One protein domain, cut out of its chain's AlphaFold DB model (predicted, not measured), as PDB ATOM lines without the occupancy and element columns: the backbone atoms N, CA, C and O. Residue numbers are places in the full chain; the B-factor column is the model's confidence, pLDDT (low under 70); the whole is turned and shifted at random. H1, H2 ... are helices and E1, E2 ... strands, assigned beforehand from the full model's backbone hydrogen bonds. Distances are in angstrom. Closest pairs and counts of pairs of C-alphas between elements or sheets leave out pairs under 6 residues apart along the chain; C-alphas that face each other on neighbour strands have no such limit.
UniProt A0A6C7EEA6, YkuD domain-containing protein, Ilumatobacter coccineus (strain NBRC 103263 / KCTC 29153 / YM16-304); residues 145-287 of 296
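AT A GLANCE: This is residues 145 to 287 of the 296 residues of the protein "YkuD domain-containing protein" of Ilumatobacter coccineus (strain NBRC 103263 / KCTC 29153 / YM16-304) (UniProt A0A6C7EEA6). Two strongly twisted sheets, E3 E2 E1 E9 E4 and E5 E6 E7 E8, stand partly face to face with their strands crossed, and helix H1 packs on both along one side of this sandwich. Long loops link many of the strands, and the short H2 grazes the larger sheet near E4. There are 143 residues printed, with named elements in the order E1 to E8, H1, H2, E9; under half of the residues are in them, and the class is mixed, helices and strands. Both sheets are mixed, in the strand orders just named. The whole is compact, with a radius of gyration of the C-alphas of 13.7 A and spans of 41 by 36 by 24 A.

IN THESE COORDINATES: The larger sheet holds E1, residues 150 to 155, 16.6 A long from C-alpha 150 at (35.477, 42.355, -24.966); E2, 160 to 165, 16.9 A; E3, 168 to 174, 18.2 A; E4, 187 to 191; and E9, 282 to 286, ending at C-alpha 286 at (42.875, 46.767, -39.668). The other holds E5, 204 to 206; E6, 221 to 229, 17.4 A; E7, 232 to 237, 13.9 A; and E8, 250 to 253. H1 is residues 254 to 264, 15.3 A, and H2 is 276 to 279.

HOW THE PARTS SIT: E1, E2 and E3 form a meander, each strand the antiparallel neighbour of the one before, with N 153 and O 162 at 2.8 A and N 163 and O 171 at 2.9 A. E9 is parallel to E1 (N 284 and O 152, 2.8 A) and antiparallel to the edge strand E4 (N 283 and O 190, 2.8 A). In the second meander, E5 E6 E7, E6 bends by 95 degrees at residue 224, with N 205 and O 222 at 2.8 A and N 226 and O 234 at 2.8 A. E8 is parallel to E7 (N 252 and O 235, 2.8 A). The sheets form a sandwich, two sheets face to face, their strands at 84 degrees. H1 is on the smaller sheet, making two layers, helix on one face of a sheet, at a height over the sheet of 8.9 A; the closest C-alphas of H1 and E7, Val 254 and Gly 236, are 4.4 A apart. H1 is also on the larger sheet, at a height of 10.2 A. H2 only just is on that sheet and only grazes it. In H1 every O i to N i+4 pair is within hydrogen-bond range; H2 is too short for one.

THE WHOLE: The C-alphas farthest apart, Thr 167 and Gly 213, are 41.5 A apart. The printed part has no cut. The long links are E3 to E4, E4 to E5, E5 to E6, E7 to E8 and H1 to H2. Residues 211 to 220 have pLDDT under 70.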
ATOM      1  N   ALA A 145      35.902  47.815 -33.053       96.06
ATOM      2  CA  ALA A 145      36.226  46.831 -32.021       96.06
ATOM      3  C   ALA A 145      35.562  47.162 -30.671       96.06
ATOM      4  O   ALA A 145      34.945  46.290 -30.056       96.06
ATOM      5  N   VAL A 146      35.611  48.437 -30.260       95.44
ATOM      6  CA  VAL A 146      35.159  48.915 -28.934       95.44
ATOM      7  C   VAL A 146      33.640  48.861 -28.745       95.44
ATOM      8  O   VAL A 146      33.131  49.097 -27.654       95.44
ATOM      9  N   GLU A 147      32.899  48.525 -29.803       95.50
ATOM     10  CA  GLU A 147      31.457  48.264 -29.745       95.50
ATOM     11  C   GLU A 147      31.134  46.865 -29.183       95.50
ATOM     12  O   GLU A 147      29.966  46.538 -28.974       95.50
ATOM     13  N   SER A 148      32.150  46.028 -28.935       96.25
ATOM     14  CA  SER A 148      31.997  44.700 -28.326       96.25
ATOM     15  C   SER A 148      32.289  44.731 -26.820       96.25
ATOM     16  O   SER A 148      33.089  45.535 -26.346       96.25
ATOM     17  N   GLU A 149      31.685  43.818 -26.051       95.88
ATOM     18  CA  GLU A 149      31.910  43.727 -24.596       95.88
ATOM     19  C   GLU A 149      33.386  43.495 -24.258       95.88
ATOM     20  O   GLU A 149      33.927  44.120 -23.346       95.88
ATOM     21  N   ARG A 150      34.040  42.612 -25.013       98.19
ATOM     22  CA  ARG A 150      35.477  42.355 -24.966       98.19
ATOM     23  C   ARG A 150      35.978  42.271 -26.390       98.19
ATOM     24  O   ARG A 150      35.359  41.616 -27.232       98.19
ATOM     25  N   TRP A 151      37.095  42.922 -26.646       98.50
ATOM     26  CA  TRP A 151      37.578  43.120 -27.997       98.50
ATOM     27  C   TRP A 151      39.092  43.028 -28.061       98.50
ATOM     28  O   TRP A 151      39.812  43.320 -27.104       98.50
ATOM     29  N   VAL A 152      39.558  42.627 -29.235       98.75
ATOM     30  CA  VAL A 152      40.945  42.698 -29.661       98.75
ATOM     31  C   VAL A 152      40.988  43.528 -30.932       98.75
ATOM     32  O   VAL A 152      40.236  43.272 -31.866       98.75
ATOM     33  N   LEU A 153      41.887  44.499 -30.984       98.75
ATOM     34  CA  LEU A 153      42.193  45.287 -32.163       98.75
ATOM     35  C   LEU A 153      43.640  45.023 -32.570       98.75
ATOM     36  O   LEU A 153      44.565  45.407 -31.861       98.75
ATOM     37  N   ILE A 154      43.826  44.377 -33.715       98.75
ATOM     38  CA  ILE A 154      45.131  44.151 -34.336       98.75
ATOM     39  C   ILE A 154      45.318  45.200 -35.427       98.75
ATOM     40  O   ILE A 154      44.588  45.202 -36.420       98.75
ATOM     41  N   ASP A 155      46.317  46.062 -35.265       98.62
ATOM     42  CA  ASP A 155      46.710  47.011 -36.300       98.62
ATOM     43  C   ASP A 155      47.961  46.505 -37.033       98.62
ATOM     44  O   ASP A 155      49.022  46.316 -36.431       98.62
ATOM     45  N   ARG A 156      47.820  46.237 -38.336       98.12
ATOM     46  CA  ARG A 156      48.888  45.690 -39.187       98.12
ATOM     47  C   ARG A 156      49.942  46.729 -39.548       98.12
ATOM     48  O   ARG A 156      51.089  46.341 -39.753       98.12
ATOM     49  N   THR A 157      49.596  48.014 -39.577       98.00
ATOM     50  CA  THR A 157      50.575  49.082 -39.807       98.00
ATOM     51  C   THR A 157      51.483  49.188 -38.598       98.00
ATOM     52  O   THR A 157      52.704  49.150 -38.723       98.00
ATOM     53  N   CYS A 158      50.883  49.232 -37.409       98.31
ATOM     54  CA  CYS A 158      51.631  49.376 -36.172       98.31
ATOM     55  C   CYS A 158      52.219  48.073 -35.652       98.31
ATOM     56  O   CYS A 158      52.983  48.126 -34.700       98.31
ATOM     57  N   GLN A 159      51.834  46.908 -36.183       98.44
ATOM     58  CA  GLN A 159      52.195  45.604 -35.614       98.44
ATOM     59  C   GLN A 159      51.919  45.546 -34.098       98.44
ATOM     60  O   GLN A 159      52.718  45.037 -33.313       98.44
ATOM     61  N   ILE A 160      50.787  46.105 -33.662       98.56
ATOM     62  CA  ILE A 160      50.390  46.208 -32.250       98.56
ATOM     63  C   ILE A 160      48.980  45.653 -32.075       98.56
ATOM     64  O   ILE A 160      48.129  45.760 -32.959       98.56
ATOM     65  N   MET A 161      48.749  45.042 -30.919       98.75
ATOM     66  CA  MET A 161      47.458  44.528 -30.502       98.75
ATOM     67  C   MET A 161      46.972  45.292 -29.272       98.75
ATOM     68  O   MET A 161      47.594  45.213 -28.215       98.75
ATOM     69  N   PHE A 162      45.851  45.993 -29.399       98.75
ATOM     70  CA  PHE A 162      45.103  46.530 -28.265       98.75
ATOM     71  C   PHE A 162      44.049  45.509 -27.842       98.75
ATOM     72  O   PHE A 162      43.378  44.914 -28.684       98.75
ATOM     73  N   ILE A 163      43.893  45.300 -26.543       98.75
ATOM     74  CA  ILE A 163      42.898  44.393 -25.970       98.75
ATOM     75  C   ILE A 163      42.131  45.179 -24.925       98.75
ATOM     76  O   ILE A 163      42.740  45.855 -24.095       98.75
ATOM     77  N   GLY A 164      40.808  45.071 -24.928       98.25
ATOM     78  CA  GLY A 164      39.994  45.843 -24.008       98.25
ATOM     79  C   GLY A 164      38.629  45.252 -23.721       98.25
ATOM     80  O   GLY A 164      38.230  44.214 -24.255       98.25
ATOM     81  N   SER A 165      37.915  45.933 -22.835       96.62
ATOM     82  CA  SER A 165      36.516  45.660 -22.537       96.62
ATOM     83  C   SER A 165      35.737  46.960 -22.554       96.62
ATOM     84  O   SER A 165      36.147  47.936 -21.931       96.62
ATOM     85  N   GLN A 166      34.611  46.966 -23.268       89.56
ATOM     86  CA  GLN A 166      33.804  48.165 -23.480       89.56
ATOM     87  C   GLN A 166      34.691  49.317 -23.992       89.56
ATOM     88  O   GLN A 166      35.344  49.180 -25.023       89.56
ATOM     89  N   THR A 167      34.760  50.430 -23.262       90.31
ATOM     90  CA  THR A 167      35.536  51.617 -23.635       90.31
ATOM     91  C   THR A 167      36.968  51.617 -23.112       90.31
ATOM     92  O   THR A 167      37.702  52.559 -23.402       90.31
ATOM     93  N   ASP A 168      37.382  50.596 -22.361       94.94
ATOM     94  CA  ASP A 168      38.661  50.591 -21.657       94.94
ATOM     95  C   ASP A 168      39.657  49.653 -22.337       94.94
ATOM     96  O   ASP A 168      39.432  48.446 -22.469       94.94
ATOM     97  N   THR A 169      40.797  50.214 -22.737       97.81
ATOM     98  CA  THR A 169      41.977  49.425 -23.091       97.81
ATOM     99  C   THR A 169      42.535  48.791 -21.821       97.81
ATOM    100  O   THR A 169      42.767  49.476 -20.827       97.81
ATOM    101  N   VAL A 170      42.754  47.480 -21.854       98.31
ATOM    102  CA  VAL A 170      43.290  46.691 -20.737       98.31
ATOM    103  C   VAL A 170      44.748  46.334 -20.993       98.31
ATOM    104  O   VAL A 170      45.584  46.513 -20.112       98.31
ATOM    105  N   PHE A 171      45.062  45.872 -22.205       98.56
ATOM    106  CA  PHE A 171      46.425  45.534 -22.598       98.56
ATOM    107  C   PHE A 171      46.787  46.136 -23.946       98.56
ATOM    108  O   PHE A 171      45.939  46.329 -24.819       98.56
ATOM    109  N   VAL A 172      48.081  46.356 -24.118       98.69
ATOM    110  CA  VAL A 172      48.706  46.615 -25.404       98.69
ATOM    111  C   VAL A 172      49.866  45.646 -25.515       98.69
ATOM    112  O   VAL A 172      50.708  45.619 -24.624       98.69
ATOM    113  N   PHE A 173      49.927  44.868 -26.588       98.69
ATOM    114  CA  PHE A 173      51.020  43.929 -26.827       98.69
ATOM    115  C   PHE A 173      51.637  44.137 -28.212       98.69
ATOM    116  O   PHE A 173      50.908  44.404 -29.174       98.69
ATOM    117  N   PRO A 174      52.966  43.983 -28.359       98.25
ATOM    118  CA  PRO A 174      53.582  43.830 -29.668       98.25
ATOM    119  C   PRO A 174      53.017  42.584 -30.342       98.25
ATOM    120  O   PRO A 174      52.845  41.548 -29.699       98.25
ATOM    121  N   THR A 175      52.774  42.665 -31.645       98.25
ATOM    122  CA  THR A 175      52.416  41.499 -32.446       98.25
ATOM    123  C   THR A 175      53.268  41.414 -33.702       98.25
ATOM    124  O   THR A 175      53.901  42.381 -34.102       98.25
ATOM    125  N   SER A 176      53.311  40.233 -34.310       97.25
ATOM    126  CA  SER A 176      53.844  40.032 -35.658       97.25
ATOM    127  C   SER A 176      52.787  39.311 -36.481       97.25
ATOM    128  O   SER A 176      52.525  38.125 -36.251       97.25
ATOM    129  N   THR A 177      52.216  39.999 -37.462       97.44
ATOM    130  CA  THR A 177      51.165  39.477 -38.342       97.44
ATOM    131  C   THR A 177      51.744  38.722 -39.542       97.44
ATOM    132  O   THR A 177      52.947  38.458 -39.617       97.44
ATOM    133  N   GLY A 178      50.871  38.322 -40.468       94.94
ATOM    134  CA  GLY A 178      51.227  37.588 -41.678       94.94
ATOM    135  C   GLY A 178      52.176  38.330 -42.616       94.94
ATOM    136  O   GLY A 178      51.942  39.503 -42.888       94.94
ATOM    137  N   SER A 179      53.215  37.637 -43.092       94.50
ATOM    138  CA  SER A 179      54.192  38.121 -44.077       94.50
ATOM    139  C   SER A 179      53.582  38.279 -45.472       94.50
ATOM    140  O   SER A 179      52.474  37.811 -45.716       94.50
ATOM    141  N   GLU A 180      54.368  38.804 -46.413       94.06
ATOM    142  CA  GLU A 180      53.994  38.907 -47.829       94.06
ATOM    143  C   GLU A 180      53.453  37.576 -48.376       94.06
ATOM    144  O   GLU A 180      54.054  36.509 -48.174       94.06
ATOM    145  N   GLY A 181      52.290  37.639 -49.027       93.12
ATOM    146  CA  GLY A 181      51.548  36.497 -49.568       93.12
ATOM    147  C   GLY A 181      50.798  35.655 -48.527       93.12
ATOM    148  O   GLY A 181      50.151  34.671 -48.889       93.12
ATOM    149  N   PHE A 182      50.895  36.007 -47.245       93.12
ATOM    150  CA  PHE A 182      50.217  35.355 -46.125       93.12
ATOM    151  C   PHE A 182      49.636  36.379 -45.152       93.12
ATOM    152  O   PHE A 182      49.579  36.116 -43.952       93.12
ATOM    153  N   GLU A 183      49.243  37.550 -45.637       95.50
ATOM    154  CA  GLU A 183      48.823  38.679 -44.821       95.50
ATOM    155  C   GLU A 183      47.647  38.302 -43.902       95.50
ATOM    156  O   GLU A 183      46.727  37.554 -44.263       95.50
ATOM    157  N   THR A 184      47.664  38.825 -42.672       97.00
ATOM    158  CA  THR A 184      46.516  38.690 -41.766       97.00
ATOM    159  C   THR A 184      45.332  39.445 -42.361       97.00
ATOM    160  O   THR A 184      45.473  40.593 -42.784       97.00
ATOM    161  N   ARG A 185      44.174  38.786 -42.448       97.19
ATOM    162  CA  ARG A 185      43.018  39.300 -43.189       97.19
ATOM    163  C   ARG A 185      42.248  40.300 -42.344       97.19
ATOM    164  O   ARG A 185      42.184  40.125 -41.132       97.19
ATOM    165  N   ASP A 186      41.647  41.293 -42.996       97.75
ATOM    166  CA  ASP A 186      40.770  42.258 -42.329       97.75
ATOM    167  C   ASP A 186      39.611  41.553 -41.631       97.75
ATOM    168  O   ASP A 186      39.001  40.638 -42.188       97.75
ATOM    169  N   GLN A 187      39.309  42.001 -40.416       98.12
ATOM    170  CA  GLN A 187      38.205  41.493 -39.610       98.12
ATOM    171  C   GLN A 187      37.456  42.670 -38.999       98.12
ATOM    172  O   GLN A 187      38.079  43.595 -38.478       98.12
ATOM    173  N   ASP A 188      36.129  42.598 -39.002       97.88
ATOM    174  CA  ASP A 188      35.267  43.501 -38.240       97.88
ATOM    175  C   ASP A 188      34.481  42.683 -37.217       97.88
ATOM    176  O   ASP A 188      33.534  41.976 -37.567       97.88
ATOM    177  N   ARG A 189      34.918  42.756 -35.956       97.38
ATOM    178  CA  ARG A 189      34.349  42.047 -34.803       97.38
ATOM    179  C   ARG A 189      34.107  40.557 -35.052       97.38
ATOM    180  O   ARG A 189      33.071  40.008 -34.671       97.38
ATOM    181  N   ALA A 190      35.075  39.882 -35.665       97.75
ATOM    182  CA  ALA A 190      35.016  38.439 -35.852       97.75
ATOM    183  C   ALA A 190      35.073  37.736 -34.491       97.75
ATOM    184  O   ALA A 190      36.008  37.933 -33.719       97.75
ATOM    185  N   GLU A 191      34.069  36.924 -34.168       97.38
ATOM    186  CA  GLU A 191      34.054  36.191 -32.902       97.38
ATOM    187  C   GLU A 191      35.164  35.136 -32.871       97.38
ATOM    188  O   GLU A 191      35.248  34.289 -33.770       97.38
ATOM    189  N   ALA A 192      35.948  35.109 -31.790       97.19
ATOM    190  CA  ALA A 192      36.816  33.972 -31.523       97.19
ATOM    191  C   ALA A 192      35.964  32.696 -31.419       97.19
ATOM    192  O   ALA A 192      34.978  32.634 -30.677       97.19
ATOM    193  N   PHE A 193      36.310  31.680 -32.208       95.62
ATOM    194  CA  PHE A 193      35.461  30.499 -32.396       95.62
ATOM    195  C   PHE A 193      36.097  29.197 -31.919       95.62
ATOM    196  O   PHE A 193      35.387  28.206 -31.743       95.62
ATOM    197  N   ARG A 194      37.411  29.191 -31.683       95.94
ATOM    198  CA  ARG A 194      38.110  28.036 -31.132       95.94
ATOM    199  C   ARG A 194      39.292  28.484 -30.291       95.94
ATOM    200  O   ARG A 194      40.111  29.269 -30.751       95.94
ATOM    201  N   PHE A 195      39.433  27.899 -29.117       96.44
ATOM    202  CA  PHE A 195      40.648  27.952 -28.321       96.44
ATOM    203  C   PHE A 195      41.215  26.542 -28.171       96.44
ATOM    204  O   PHE A 195      40.473  25.605 -27.867       96.44
ATOM    205  N   ASN A 196      42.520  26.389 -28.386       94.75
ATOM    206  CA  ASN A 196      43.209  25.123 -28.183       94.75
ATOM    207  C   ASN A 196      44.292  25.263 -27.102       94.75
ATOM    208  O   ASN A 196      45.329  25.864 -27.380       94.75
ATOM    209  N   PRO A 197      44.106  24.691 -25.897       93.25
ATOM    210  CA  PRO A 197      45.125  24.730 -24.851       93.25
ATOM    211  C   PRO A 197      46.302  23.774 -25.105       93.25
ATOM    212  O   PRO A 197      47.278  23.844 -24.366       93.25
ATOM    213  N   ALA A 198      46.207  22.875 -26.097       90.12
ATOM    214  CA  ALA A 198      47.248  21.928 -26.514       90.12
ATOM    215  C   ALA A 198      47.963  21.228 -25.337       90.12
ATOM    216  O   ALA A 198      49.194  21.185 -25.251       90.12
ATOM    217  N   LEU A 199      47.165  20.686 -24.408       88.56
ATOM    218  CA  LEU A 199      47.631  20.134 -23.128       88.56
ATOM    219  C   LEU A 199      48.643  18.992 -23.298       88.56
ATOM    220  O   LEU A 199      49.585  18.888 -22.514       88.56
ATOM    221  N   ASP A 200      48.492  18.190 -24.352       86.88
ATOM    222  CA  ASP A 200      49.353  17.034 -24.630       86.88
ATOM    223  C   ASP A 200      50.771  17.421 -25.092       86.88
ATOM    224  O   ASP A 200      51.656  16.569 -25.140       86.88
ATOM    225  N   ASN A 201      51.005  18.700 -25.413       86.38
ATOM    226  CA  ASN A 201      52.291  19.214 -25.894       86.38
ATOM    227  C   ASN A 201      52.685  20.531 -25.202       86.38
ATOM    228  O   ASN A 201      53.245  21.446 -25.808       86.38
ATOM    229  N   GLY A 202      52.334  20.664 -23.919       85.31
ATOM    230  CA  GLY A 202      52.741  21.809 -23.100       85.31
ATOM    231  C   GLY A 202      52.270  23.163 -23.637       85.31
ATOM    232  O   GLY A 202      52.954  24.161 -23.428       85.31
ATOM    233  N   GLY A 203      51.138  23.201 -24.347       89.06
ATOM    234  CA  GLY A 203      50.579  24.411 -24.949       89.06
ATOM    235  C   GLY A 203      50.896  24.602 -26.430       89.06
ATOM    236  O   GLY A 203      50.319  25.495 -27.039       89.06
ATOM    237  N   TRP A 204      51.752  23.783 -27.041       90.25
ATOM    238  CA  TRP A 204      52.158  23.963 -28.436       90.25
ATOM    239  C   TRP A 204      51.341  23.117 -29.409       90.25
ATOM    240  O   TRP A 204      51.272  21.894 -29.305       90.25
ATOM    241  N   HIS A 205      50.756  23.776 -30.400       85.88
ATOM    242  CA  HIS A 205      50.027  23.151 -31.489       85.88
ATOM    243  C   HIS A 205      50.777  23.344 -32.809       85.88
ATOM    244  O   HIS A 205      50.995  24.476 -33.241       85.88
ATOM    245  N   ASP A 206      51.103  22.253 -33.492       82.56
ATOM    246  CA  ASP A 206      51.766  22.311 -34.794       82.56
ATOM    247  C   ASP A 206      50.758  22.699 -35.884       82.56
ATOM    248  O   ASP A 206      49.679  22.114 -36.006       82.56
ATOM    249  N   SER A 207      51.084  23.704 -36.696       76.06
ATOM    250  CA  SER A 207      50.259  24.077 -37.846       76.06
ATOM    251  C   SER A 207      50.154  22.911 -38.829       76.06
ATOM    252  O   SER A 207      51.162  22.372 -39.281       76.06
ATOM    253  N   SER A 208      48.928  22.561 -39.219       73.19
ATOM    254  CA  SER A 208      48.680  21.547 -40.248       73.19
ATOM    255  C   SER A 208      49.078  22.008 -41.651       73.19
ATOM    256  O   SER A 208      49.363  21.176 -42.507       73.19
ATOM    257  N   GLU A 209      49.078  23.320 -41.897       70.44
ATOM    258  CA  GLU A 209      49.350  23.910 -43.217       70.44
ATOM    259  C   GLU A 209      50.807  24.351 -43.371       70.44
ATOM    260  O   GLU A 209      51.384  24.226 -44.450       70.44
ATOM    261  N   PHE A 210      51.424  24.822 -42.285       73.81
ATOM    262  CA  PHE A 210      52.804  25.310 -42.282       73.81
ATOM    263  C   PHE A 210      53.621  24.702 -41.132       73.81
ATOM    264  O   PHE A 210      54.150  25.457 -40.314       73.81
ATOM    265  N   PRO A 211      53.725  23.364 -41.024       65.56
ATOM    266  CA  PRO A 211      54.464  22.727 -39.939       65.56
ATOM    267  C   PRO A 211      55.951  23.083 -40.010       65.56
ATOM    268  O   PRO A 211      56.528  23.215 -41.094       65.56
ATOM    269  N   VAL A 212      56.599  23.181 -38.852       66.19
ATOM    270  CA  VAL A 212      58.058  23.287 -38.765       66.19
ATOM    271  C   VAL A 212      58.619  22.270 -37.785       66.19
ATOM    272  O   VAL A 212      57.909  21.760 -36.927       66.19
ATOM    273  N   GLY A 213      59.918  21.992 -37.893       57.62
ATOM    274  CA  GLY A 213      60.617  21.245 -36.851       57.62
ATOM    275  C   GLY A 213      60.655  22.026 -35.534       57.62
ATOM    276  O   GLY A 213      60.730  23.253 -35.548       57.62
ATOM    277  N   VAL A 214      60.671  21.302 -34.412       56.19
ATOM    278  CA  VAL A 214      60.728  21.844 -33.036       56.19
ATOM    279  C   VAL A 214      61.842  22.888 -32.855       56.19
ATOM    280  O   VAL A 214      61.658  23.870 -32.140       56.19
ATOM    281  N   ASP A 215      62.958  22.721 -33.568       53.66
ATOM    282  CA  ASP A 215      64.140  23.586 -33.485       53.66
ATOM    283  C   ASP A 215      64.074  24.823 -34.404       53.66
ATOM    284  O   ASP A 215      65.049  25.568 -34.516       53.66
ATOM    285  N   ASN A 216      62.952  25.053 -35.096       58.66
ATOM    286  CA  ASN A 216      62.759  26.212 -35.959       58.66
ATOM    287  C   ASN A 216      61.759  27.197 -35.326       58.66
ATOM    288  O   ASN A 216      60.560  27.116 -35.591       58.66
ATOM    289  N   PRO A 217      62.227  28.175 -34.530       51.75
ATOM    290  CA  PRO A 217      61.357  29.113 -33.818       51.75
ATOM    291  C   PRO A 217      60.605  30.082 -34.744       51.75
ATOM    292  O   PRO A 217      59.809  30.887 -34.261       51.75
ATOM    293  N   LEU A 218      60.876  30.057 -36.054       54.56
ATOM    294  CA  LEU A 218      60.420  31.089 -36.978       54.56
ATOM    295  C   LEU A 218      59.060  30.810 -37.615       54.56
ATOM    296  O   LEU A 218      58.501  31.756 -38.162       54.56
ATOM    297  N   ASN A 219      58.495  29.597 -37.556       56.88
ATOM    298  CA  ASN A 219      57.212  29.282 -38.208       56.88
ATOM    299  C   ASN A 219      56.457  28.126 -37.511       56.88
ATOM    300  O   ASN A 219      56.978  27.543 -36.583       56.88
ATOM    301  N   GLY A 220      55.209  27.843 -37.891       59.78
ATOM    302  CA  GLY A 220      54.469  26.599 -37.599       59.78
ATOM    303  C   GLY A 220      53.915  26.320 -36.198       59.78
ATOM    304  O   GLY A 220      52.764  25.896 -36.116       59.78
ATOM    305  N   ASN A 221      54.659  26.552 -35.118       78.44
ATOM    306  CA  ASN A 221      54.199  26.157 -33.781       78.44
ATOM    307  C   ASN A 221      53.395  27.288 -33.130       78.44
ATOM    308  O   ASN A 221      53.858  28.425 -33.021       78.44
ATOM    309  N   LEU A 222      52.174  26.968 -32.712       90.19
ATOM    310  CA  LEU A 222      51.208  27.903 -32.154       90.19
ATOM    311  C   LEU A 222      51.069  27.630 -30.658       90.19
ATOM    312  O   LEU A 222      50.546  26.585 -30.275       90.19
ATOM    313  N   TYR A 223      51.520  28.544 -29.803       93.88
ATOM    314  CA  TYR A 223      51.298  28.395 -28.369       93.88
ATOM    315  C   TYR A 223      49.891  28.862 -27.990       93.88
ATOM    316  O   TYR A 223      49.553  30.031 -28.186       93.88
ATOM    317  N   LYS A 224      49.077  27.945 -27.464       95.94
ATOM    318  CA  LYS A 224      47.701  28.153 -26.995       95.94
ATOM    319  C   LYS A 224      46.836  29.003 -27.949       95.94
ATOM    320  O   LYS A 224      46.338  30.052 -27.535       95.94
ATOM    321  N   PRO A 225      46.678  28.617 -29.232       96.12
ATOM    322  CA  PRO A 225      46.040  29.468 -30.232       96.12
ATOM    323  C   PRO A 225      44.555  29.732 -29.951       96.12
ATOM    324  O   PRO A 225      43.780  28.817 -29.658       96.12
ATOM    325  N   LEU A 226      44.166  30.994 -30.136       97.62
ATOM    326  CA  LEU A 226      42.798  31.504 -30.142       97.62
ATOM    327  C   LEU A 226      42.414  31.893 -31.578       97.62
ATOM    328  O   LEU A 226      42.861  32.912 -32.101       97.62
ATOM    329  N   TYR A 227      41.614  31.062 -32.236       96.94
ATOM    330  CA  TYR A 227      41.233  31.222 -33.637       96.94
ATOM    331  C   TYR A 227      40.065  32.190 -33.797       96.94
ATOM    332  O   TYR A 227      39.039  32.052 -33.124       96.94
ATOM    333  N   PHE A 228      40.203  33.108 -34.751       96.81
ATOM    334  CA  PHE A 228      39.185  34.106 -35.087       96.81
ATOM    335  C   PHE A 228      38.760  34.058 -36.561       96.81
ATOM    336  O   PHE A 228      37.646  34.464 -36.867       96.81
ATOM    337  N   ASP A 229      39.579  33.497 -37.462       92.94
ATOM    338  CA  ASP A 229      39.198  33.361 -38.874       92.94
ATOM    339  C   ASP A 229      39.849  32.160 -39.584       92.94
ATOM    340  O   ASP A 229      41.009  32.237 -39.975       92.94
ATOM    341  N   LEU A 230      39.099  31.059 -39.763       82.62
ATOM    342  CA  LEU A 230      39.400  29.891 -40.624       82.62
ATOM    343  C   LEU A 230      40.902  29.641 -40.917       82.62
ATOM    344  O   LEU A 230      41.330  29.632 -42.070       82.62
ATOM    345  N   GLY A 231      41.710  29.459 -39.865       84.31
ATOM    346  CA  GLY A 231      43.162  29.209 -39.950       84.31
ATOM    347  C   GLY A 231      44.059  30.317 -39.373       84.31
ATOM    348  O   GLY A 231      45.210  30.047 -39.048       84.31
ATOM    349  N   GLN A 232      43.537  31.529 -39.169       94.12
ATOM    350  CA  GLN A 232      44.201  32.627 -38.461       94.12
ATOM    351  C   GLN A 232      43.812  32.638 -36.979       94.12
ATOM    352  O   GLN A 232      42.638  32.519 -36.607       94.12
ATOM    353  N   ALA A 233      44.833  32.764 -36.137       96.50
ATOM    354  CA  ALA A 233      44.719  32.774 -34.690       96.50
ATOM    355  C   ALA A 233      45.618  33.838 -34.063       96.50
ATOM    356  O   ALA A 233      46.622  34.246 -34.650       96.50
ATOM    357  N   ILE A 234      45.264  34.237 -32.847       98.25
ATOM    358  CA  ILE A 234      46.164  34.891 -31.902       98.25
ATOM    359  C   ILE A 234      46.861  33.784 -31.112       98.25
ATOM    360  O   ILE A 234      46.184  32.930 -30.536       98.25
ATOM    361  N   HIS A 235      48.189  33.747 -31.116       97.31
ATOM    362  CA  HIS A 235      48.931  32.699 -30.418       97.31
ATOM    363  C   HIS A 235      50.289  33.186 -29.927       97.31
ATOM    364  O   HIS A 235      50.891  34.084 -30.515       97.31
ATOM    365  N   GLY A 236      50.818  32.522 -28.904       95.88
ATOM    366  CA  GLY A 236      52.179  32.760 -28.446       95.88
ATOM    367  C   GLY A 236      53.212  32.198 -29.427       95.88
ATOM    368  O   GLY A 236      52.991  31.176 -30.089       95.88
ATOM    369  N   ALA A 237      54.350  32.870 -29.519       93.31
ATOM    370  CA  ALA A 237      55.493  32.501 -30.336       93.31
ATOM    371  C   ALA A 237      56.800  32.824 -29.597       93.31
ATOM    372  O   ALA A 237      56.852  33.704 -28.738       93.31
ATOM    373  N   ASN A 238      57.879  32.136 -29.974       90.00
ATOM    374  CA  ASN A 238      59.217  32.398 -29.428       90.00
ATOM    375  C   ASN A 238      59.864  33.664 -30.009       90.00
ATOM    376  O   ASN A 238      60.829  34.172 -29.446       90.00
ATOM    377  N   ASN A 239      59.358  34.161 -31.137       90.31
ATOM    378  CA  ASN A 239      59.853  35.363 -31.793       90.31
ATOM    379  C   ASN A 239      58.682  36.246 -32.242       90.31
ATOM    380  O   ASN A 239      57.828  35.801 -33.014       90.31
ATOM    381  N   VAL A 240      58.682  37.498 -31.780       94.62
ATOM    382  CA  VAL A 240      57.700  38.536 -32.132       94.62
ATOM    383  C   VAL A 240      58.456  39.783 -32.610       94.62
ATOM    384  O   VAL A 240      58.779  40.677 -31.816       94.62
ATOM    385  N   PRO A 241      58.845  39.808 -33.894       94.75
ATOM    386  CA  PRO A 241      59.474  40.974 -34.503       94.75
ATOM    387  C   PRO A 241      58.466  42.131 -34.635       94.75
ATOM    388  O   PRO A 241      57.264  41.885 -34.661       94.75
ATOM    389  N   PRO A 242      58.931  43.384 -34.763       95.50
ATOM    390  CA  PRO A 242      58.066  44.539 -35.020       95.50
ATOM    391  C   PRO A 242      57.581  44.616 -36.480       95.50
ATOM    392  O   PRO A 242      57.048  45.635 -36.896       95.50
ATOM    393  N   THR A 243      57.801  43.563 -37.273       95.25
ATOM    394  CA  THR A 243      57.448  43.471 -38.694       95.25
ATOM    395  C   THR A 243      56.697  42.168 -38.965       95.25
ATOM    396  O   THR A 243      56.892  41.185 -38.244       95.25
ATOM    397  N   PRO A 244      55.845  42.110 -40.001       95.44
ATOM    398  CA  PRO A 244      55.054  40.920 -40.280       95.44
ATOM    399  C   PRO A 244      55.921  39.739 -40.738       95.44
ATOM    400  O   PRO A 244      56.546  39.771 -41.799       95.44
ATOM    401  N   GLN A 245      55.939  38.659 -39.953       93.31
ATOM    402  CA  GLN A 245      56.726  37.450 -40.244       93.31
ATOM    403  C   GLN A 245      55.963  36.129 -40.063       93.31
ATOM    404  O   GLN A 245      56.571  35.056 -40.090       93.31
ATOM    405  N   SER A 246      54.651  36.169 -39.835       91.62
ATOM    406  CA  SER A 246      53.837  34.963 -39.648       91.62
ATOM    407  C   SER A 246      53.263  34.421 -40.966       91.62
ATOM    408  O   SER A 246      53.462  34.992 -42.035       91.62
ATOM    409  N   LYS A 247      52.522  33.307 -40.897       91.19
ATOM    410  CA  LYS A 247      51.721  32.760 -42.010       91.19
ATOM    411  C   LYS A 247      50.235  33.126 -41.910       91.19
ATOM    412  O   LYS A 247      49.366  32.315 -42.203       91.19
ATOM    413  N   GLY A 248      49.958  34.337 -41.431       92.31
ATOM    414  CA  GLY A 248      48.617  34.924 -41.328       92.31
ATOM    415  C   GLY A 248      48.103  35.069 -39.902       92.31
ATOM    416  O   GLY A 248      47.194  35.855 -39.661       92.31
ATOM    417  N   CYS A 249      48.692  34.372 -38.937       95.19
ATOM    418  CA  CYS A 249      48.344  34.521 -37.528       95.19
ATOM    419  C   CYS A 249      48.904  35.816 -36.910       95.19
ATOM    420  O   CYS A 249      49.875  36.382 -37.408       95.19
ATOM    421  N   ALA A 250      48.336  36.251 -35.790       97.44
ATOM    422  CA  ALA A 250      48.892  37.315 -34.961       97.44
ATOM    423  C   ALA A 250      49.717  36.689 -33.828       97.44
ATOM    424  O   ALA A 250      49.175  35.997 -32.964       97.44
ATOM    425  N   ARG A 251      51.037  36.890 -33.861       97.12
ATOM    426  CA  ARG A 251      51.960  36.343 -32.859       97.12
ATOM    427  C   ARG A 251      52.040  37.251 -31.645       97.12
ATOM    428  O   ARG A 251      52.353  38.418 -31.806       97.12
ATOM    429  N   LEU A 252      51.886  36.694 -30.457       97.56
ATOM    430  CA  LEU A 252      52.232  37.316 -29.183       97.56
ATOM    431  C   LEU A 252      53.460  36.636 -28.580       97.56
ATOM    432  O   LEU A 252      53.849  35.547 -29.012       97.56
ATOM    433  N   SER A 253      54.091  37.252 -27.576       96.19
ATOM    434  CA  SER A 253      55.060  36.505 -26.774       96.19
ATOM    435  C   SER A 253      54.316  35.414 -25.995       96.19
ATOM    436  O   SER A 253      53.106  35.499 -25.777       96.19
ATOM    437  N   VAL A 254      55.015  34.362 -25.565       95.81
ATOM    438  CA  VAL A 254      54.403  33.313 -24.727       95.81
ATOM    439  C   VAL A 254      53.775  33.913 -23.460       95.81
ATOM    440  O   VAL A 254      52.675  33.522 -23.083       95.81
ATOM    441  N   ALA A 255      54.431  34.899 -22.840       97.25
ATOM    442  CA  ALA A 255      53.934  35.555 -21.630       97.25
ATOM    443  C   ALA A 255      52.681  36.411 -21.890       97.25
ATOM    444  O   ALA A 255      51.725  36.363 -21.112       97.25
ATOM    445  N   ASP A 256      52.651  37.146 -23.002       98.31
ATOM    446  CA  ASP A 256      51.487  37.955 -23.387       98.31
ATOM    447  C   ASP A 256      50.298  37.059 -23.748       98.31
ATOM    448  O   ASP A 256      49.161  37.345 -23.370       98.31
ATOM    449  N   GLN A 257      50.558  35.922 -24.406       98.12
ATOM    450  CA  GLN A 257      49.525  34.928 -24.688       98.12
ATOM    451  C   GLN A 257      48.941  34.345 -23.399       98.12
ATOM    452  O   GLN A 257      47.723  34.266 -23.276       98.12
ATOM    453  N   GLU A 258      49.770  33.960 -22.422       97.94
ATOM    454  CA  GLU A 258      49.270  33.507 -21.116       97.94
ATOM    455  C   GLU A 258      48.404  34.577 -20.445       97.94
ATOM    456  O   GLU A 258      47.329  34.266 -19.933       97.94
ATOM    457  N   THR A 259      48.835  35.838 -20.503       98.31
ATOM    458  CA  THR A 259      48.095  36.970 -19.929       98.31
ATOM    459  C   THR A 259      46.728  37.134 -20.592       98.31
ATOM    460  O   THR A 259      45.717  37.246 -19.897       98.31
ATOM    461  N   LEU A 260      46.670  37.079 -21.926       98.25
ATOM    462  CA  LEU A 260      45.418  37.126 -22.682       98.25
ATOM    463  C   LEU A 260      44.498  35.951 -22.319       98.25
ATOM    464  O   LEU A 260      43.324  36.158 -22.023       98.25
ATOM    465  N   ILE A 261      45.016  34.723 -22.314       97.94
ATOM    466  CA  ILE A 261      44.235  33.512 -22.025       97.94
ATOM    467  C   ILE A 261      43.696  33.516 -20.588       97.94
ATOM    468  O   ILE A 261      42.523  33.199 -20.378       97.94
ATOM    469  N   ALA A 262      44.506  33.928 -19.610       97.81
ATOM    470  CA  ALA A 262      44.076  34.076 -18.223       97.81
ATOM    471  C   ALA A 262      43.014  35.171 -18.074       97.81
ATOM    472  O   ALA A 262      41.993  34.958 -17.421       97.81
ATOM    473  N   TRP A 263      43.196  36.317 -18.736       97.75
ATOM    474  CA  TRP A 263      42.190  37.375 -18.745       97.75
ATOM    475  C   TRP A 263      40.867  36.880 -19.336       97.75
ATOM    476  O   TRP A 263      39.804  37.164 -18.784       97.75
ATOM    477  N   LEU A 264      40.905  36.092 -20.417       97.06
ATOM    478  CA  LEU A 264      39.729  35.453 -21.020       97.06
ATOM    479  C   LEU A 264      39.075  34.382 -20.127       97.06
ATOM    480  O   LEU A 264      37.936  34.014 -20.395       97.06
ATOM    481  N   GLY A 265      39.736  33.926 -19.057       96.19
ATOM    482  CA  GLY A 265      39.256  32.844 -18.191       96.19
ATOM    483  C   GLY A 265      39.403  31.454 -18.820       96.19
ATOM    484  O   GLY A 265      38.670  30.531 -18.469       96.19
ATOM    485  N   LEU A 266      40.317  31.314 -19.783       96.19
ATOM    486  CA  LEU A 266      40.549  30.092 -20.560       96.19
ATOM    487  C   LEU A 266      41.774  29.296 -20.073       96.19
ATOM    488  O   LEU A 266      42.038  28.198 -20.559       96.19
ATOM    489  N   ASP A 267      42.522  29.823 -19.107       93.56
ATOM    490  CA  ASP A 267      43.738  29.233 -18.533       93.56
ATOM    491  C   ASP A 267      43.495  27.894 -17.821       93.56
ATOM    492  O   ASP A 267      44.395  27.058 -17.737       93.56
ATOM    493  N   THR A 268      42.265  27.665 -17.365       92.38
ATOM    494  CA  THR A 268      41.840  26.428 -16.696       92.38
ATOM    495  C   THR A 268      41.164  25.417 -17.629       92.38
ATOM    496  O   THR A 268      40.685  24.375 -17.169       92.38
ATOM    497  N   ALA A 269      41.120  25.682 -18.940       92.88
ATOM    498  CA  ALA A 269      40.480  24.793 -19.905       92.88
ATOM    499  C   ALA A 269      41.155  23.410 -19.943       92.88
ATOM    500  O   ALA A 269      42.354  23.277 -20.186       92.88
ATOM    501  N   THR A 270      40.363  22.351 -19.764       92.06
ATOM    502  CA  THR A 270      40.838  20.954 -19.774       92.06
ATOM    503  C   THR A 270      40.810  20.312 -21.167       92.06
ATOM    504  O   THR A 270      40.949  19.098 -21.293       92.06
ATOM    505  N   GLY A 271      40.568  21.100 -22.212       92.94
ATOM    506  CA  GLY A 271      40.442  20.651 -23.595       92.94
ATOM    507  C   GLY A 271      40.096  21.815 -24.520       92.94
ATOM    508  O   GLY A 271      40.012  22.958 -24.078       92.94
ATOM    509  N   GLU A 272      39.908  21.531 -25.807       93.69
ATOM    510  CA  GLU A 272      39.532  22.569 -26.769       93.69
ATOM    511  C   GLU A 272      38.167  23.188 -26.451       93.69
ATOM    512  O   GLU A 272      37.184  22.482 -26.207       93.69
ATOM    513  N   THR A 273      38.090  24.512 -26.559       92.94
ATOM    514  CA  THR A 273      36.848  25.271 -26.412       92.94
ATOM    515  C   THR A 273      36.368  25.722 -27.782       92.94
ATOM    516  O   THR A 273      37.078  26.424 -28.492       92.94
ATOM    517  N   TRP A 274      35.139  25.350 -28.144       93.56
ATOM    518  CA  TRP A 274      34.498  25.704 -29.424       93.56
ATOM    519  C   TRP A 274      33.282  26.621 -29.260       93.56
ATOM    520  O   TRP A 274      32.635  27.025 -30.227       93.56
ATOM    521  N   ARG A 275      32.909  26.916 -28.015       85.38
ATOM    522  CA  ARG A 275      31.738  27.729 -27.700       85.38
ATOM    523  C   ARG A 275      32.156  29.186 -27.640       85.38
ATOM    524  O   ARG A 275      32.842  29.595 -26.712       85.38
ATOM    525  N   LYS A 276      31.693  29.971 -28.611       85.94
ATOM    526  CA  LYS A 276      31.977  31.412 -28.717       85.94
ATOM    527  C   LYS A 276      31.686  32.170 -27.422       85.94
ATOM    528  O   LYS A 276      32.536  32.913 -26.952       85.94
ATOM    529  N   ASN A 277      30.553  31.876 -26.782       85.88
ATOM    530  CA  ASN A 277      30.158  32.493 -25.511       85.88
ATOM    531  C   ASN A 277      31.138  32.227 -24.355       85.88
ATOM    532  O   ASN A 277      31.147  32.993 -23.401       85.88
ATOM    533  N   GLU A 278      31.927  31.148 -24.405       88.19
ATOM    534  CA  GLU A 278      32.932  30.854 -23.373       88.19
ATOM    535  C   GLU A 278      34.215  31.674 -23.582       88.19
ATOM    536  O   GLU A 278      34.865  32.027 -22.608       88.19
ATOM    537  N   MET A 279      34.556  32.030 -24.827       93.31
ATOM    538  CA  MET A 279      35.660  32.959 -25.118       93.31
ATOM    539  C   MET A 279      35.222  34.424 -24.969       93.31
ATOM    540  O   MET A 279      36.009  35.250 -24.519       93.31
ATOM    541  N   ASN A 280      33.973  34.733 -25.341       95.19
ATOM    542  CA  ASN A 280      33.335  36.050 -25.283       95.19
ATOM    543  C   ASN A 280      34.257  37.196 -25.730       95.19
ATOM    544  O   ASN A 280      34.449  38.148 -24.987       95.19
ATOM    545  N   VAL A 281      34.881  37.086 -26.904       98.19
ATOM    546  CA  VAL A 281      35.769  38.126 -27.437       98.19
ATOM    547  C   VAL A 281      35.656  38.198 -28.954       98.19
ATOM    548  O   VAL A 281      35.573  37.170 -29.635       98.19
ATOM    549  N   THR A 282      35.648  39.417 -29.480       98.38
ATOM    550  CA  THR A 282      35.693  39.687 -30.917       98.38
ATOM    551  C   THR A 282      37.059  40.232 -31.320       98.38
ATOM    552  O   THR A 282      37.782  40.813 -30.510       98.38
ATOM    553  N   VAL A 283      37.431  40.019 -32.578       98.62
ATOM    554  CA  VAL A 283      38.709  40.440 -33.143       98.62
ATOM    555  C   VAL A 283      38.460  41.354 -34.333       98.62
ATOM    556  O   VAL A 283      37.747  41.001 -35.275       98.62
ATOM    557  N   ASN A 284      39.103  42.511 -34.293       98.50
ATOM    558  CA  ASN A 284      39.279  43.407 -35.414       98.50
ATOM    559  C   ASN A 284      40.706  43.287 -35.936       98.50
ATOM    560  O   ASN A 284      41.661  43.216 -35.160       98.50
ATOM    561  N   VAL A 285      40.841  43.313 -37.254       98.44
ATOM    562  CA  VAL A 285      42.126  43.448 -37.938       98.44
ATOM    563  C   VAL A 285      41.976  44.587 -38.928       98.44
ATOM    564  O   VAL A 285      41.049  44.568 -39.736       98.44
ATOM    565  N   GLN A 286      42.869  45.567 -38.835       97.75
ATOM    566  CA  GLN A 286      42.875  46.767 -39.668       97.75
ATOM    567  C   GLN A 286      44.314  47.212 -39.981       97.75
ATOM    568  O   GLN A 286      45.279  46.523 -39.642       97.75
ATOM    569  N   GLY A 287      44.456  48.382 -40.606       96.75
ATOM    570  CA  GLY A 287      45.748  48.979 -40.947       96.75
ATOM    571  C   GLY A 287      46.338  48.375 -42.217       96.75
ATOM    572  O   GLY A 287      45.986  47.270 -42.619       96.75
TER     573      GLY A 287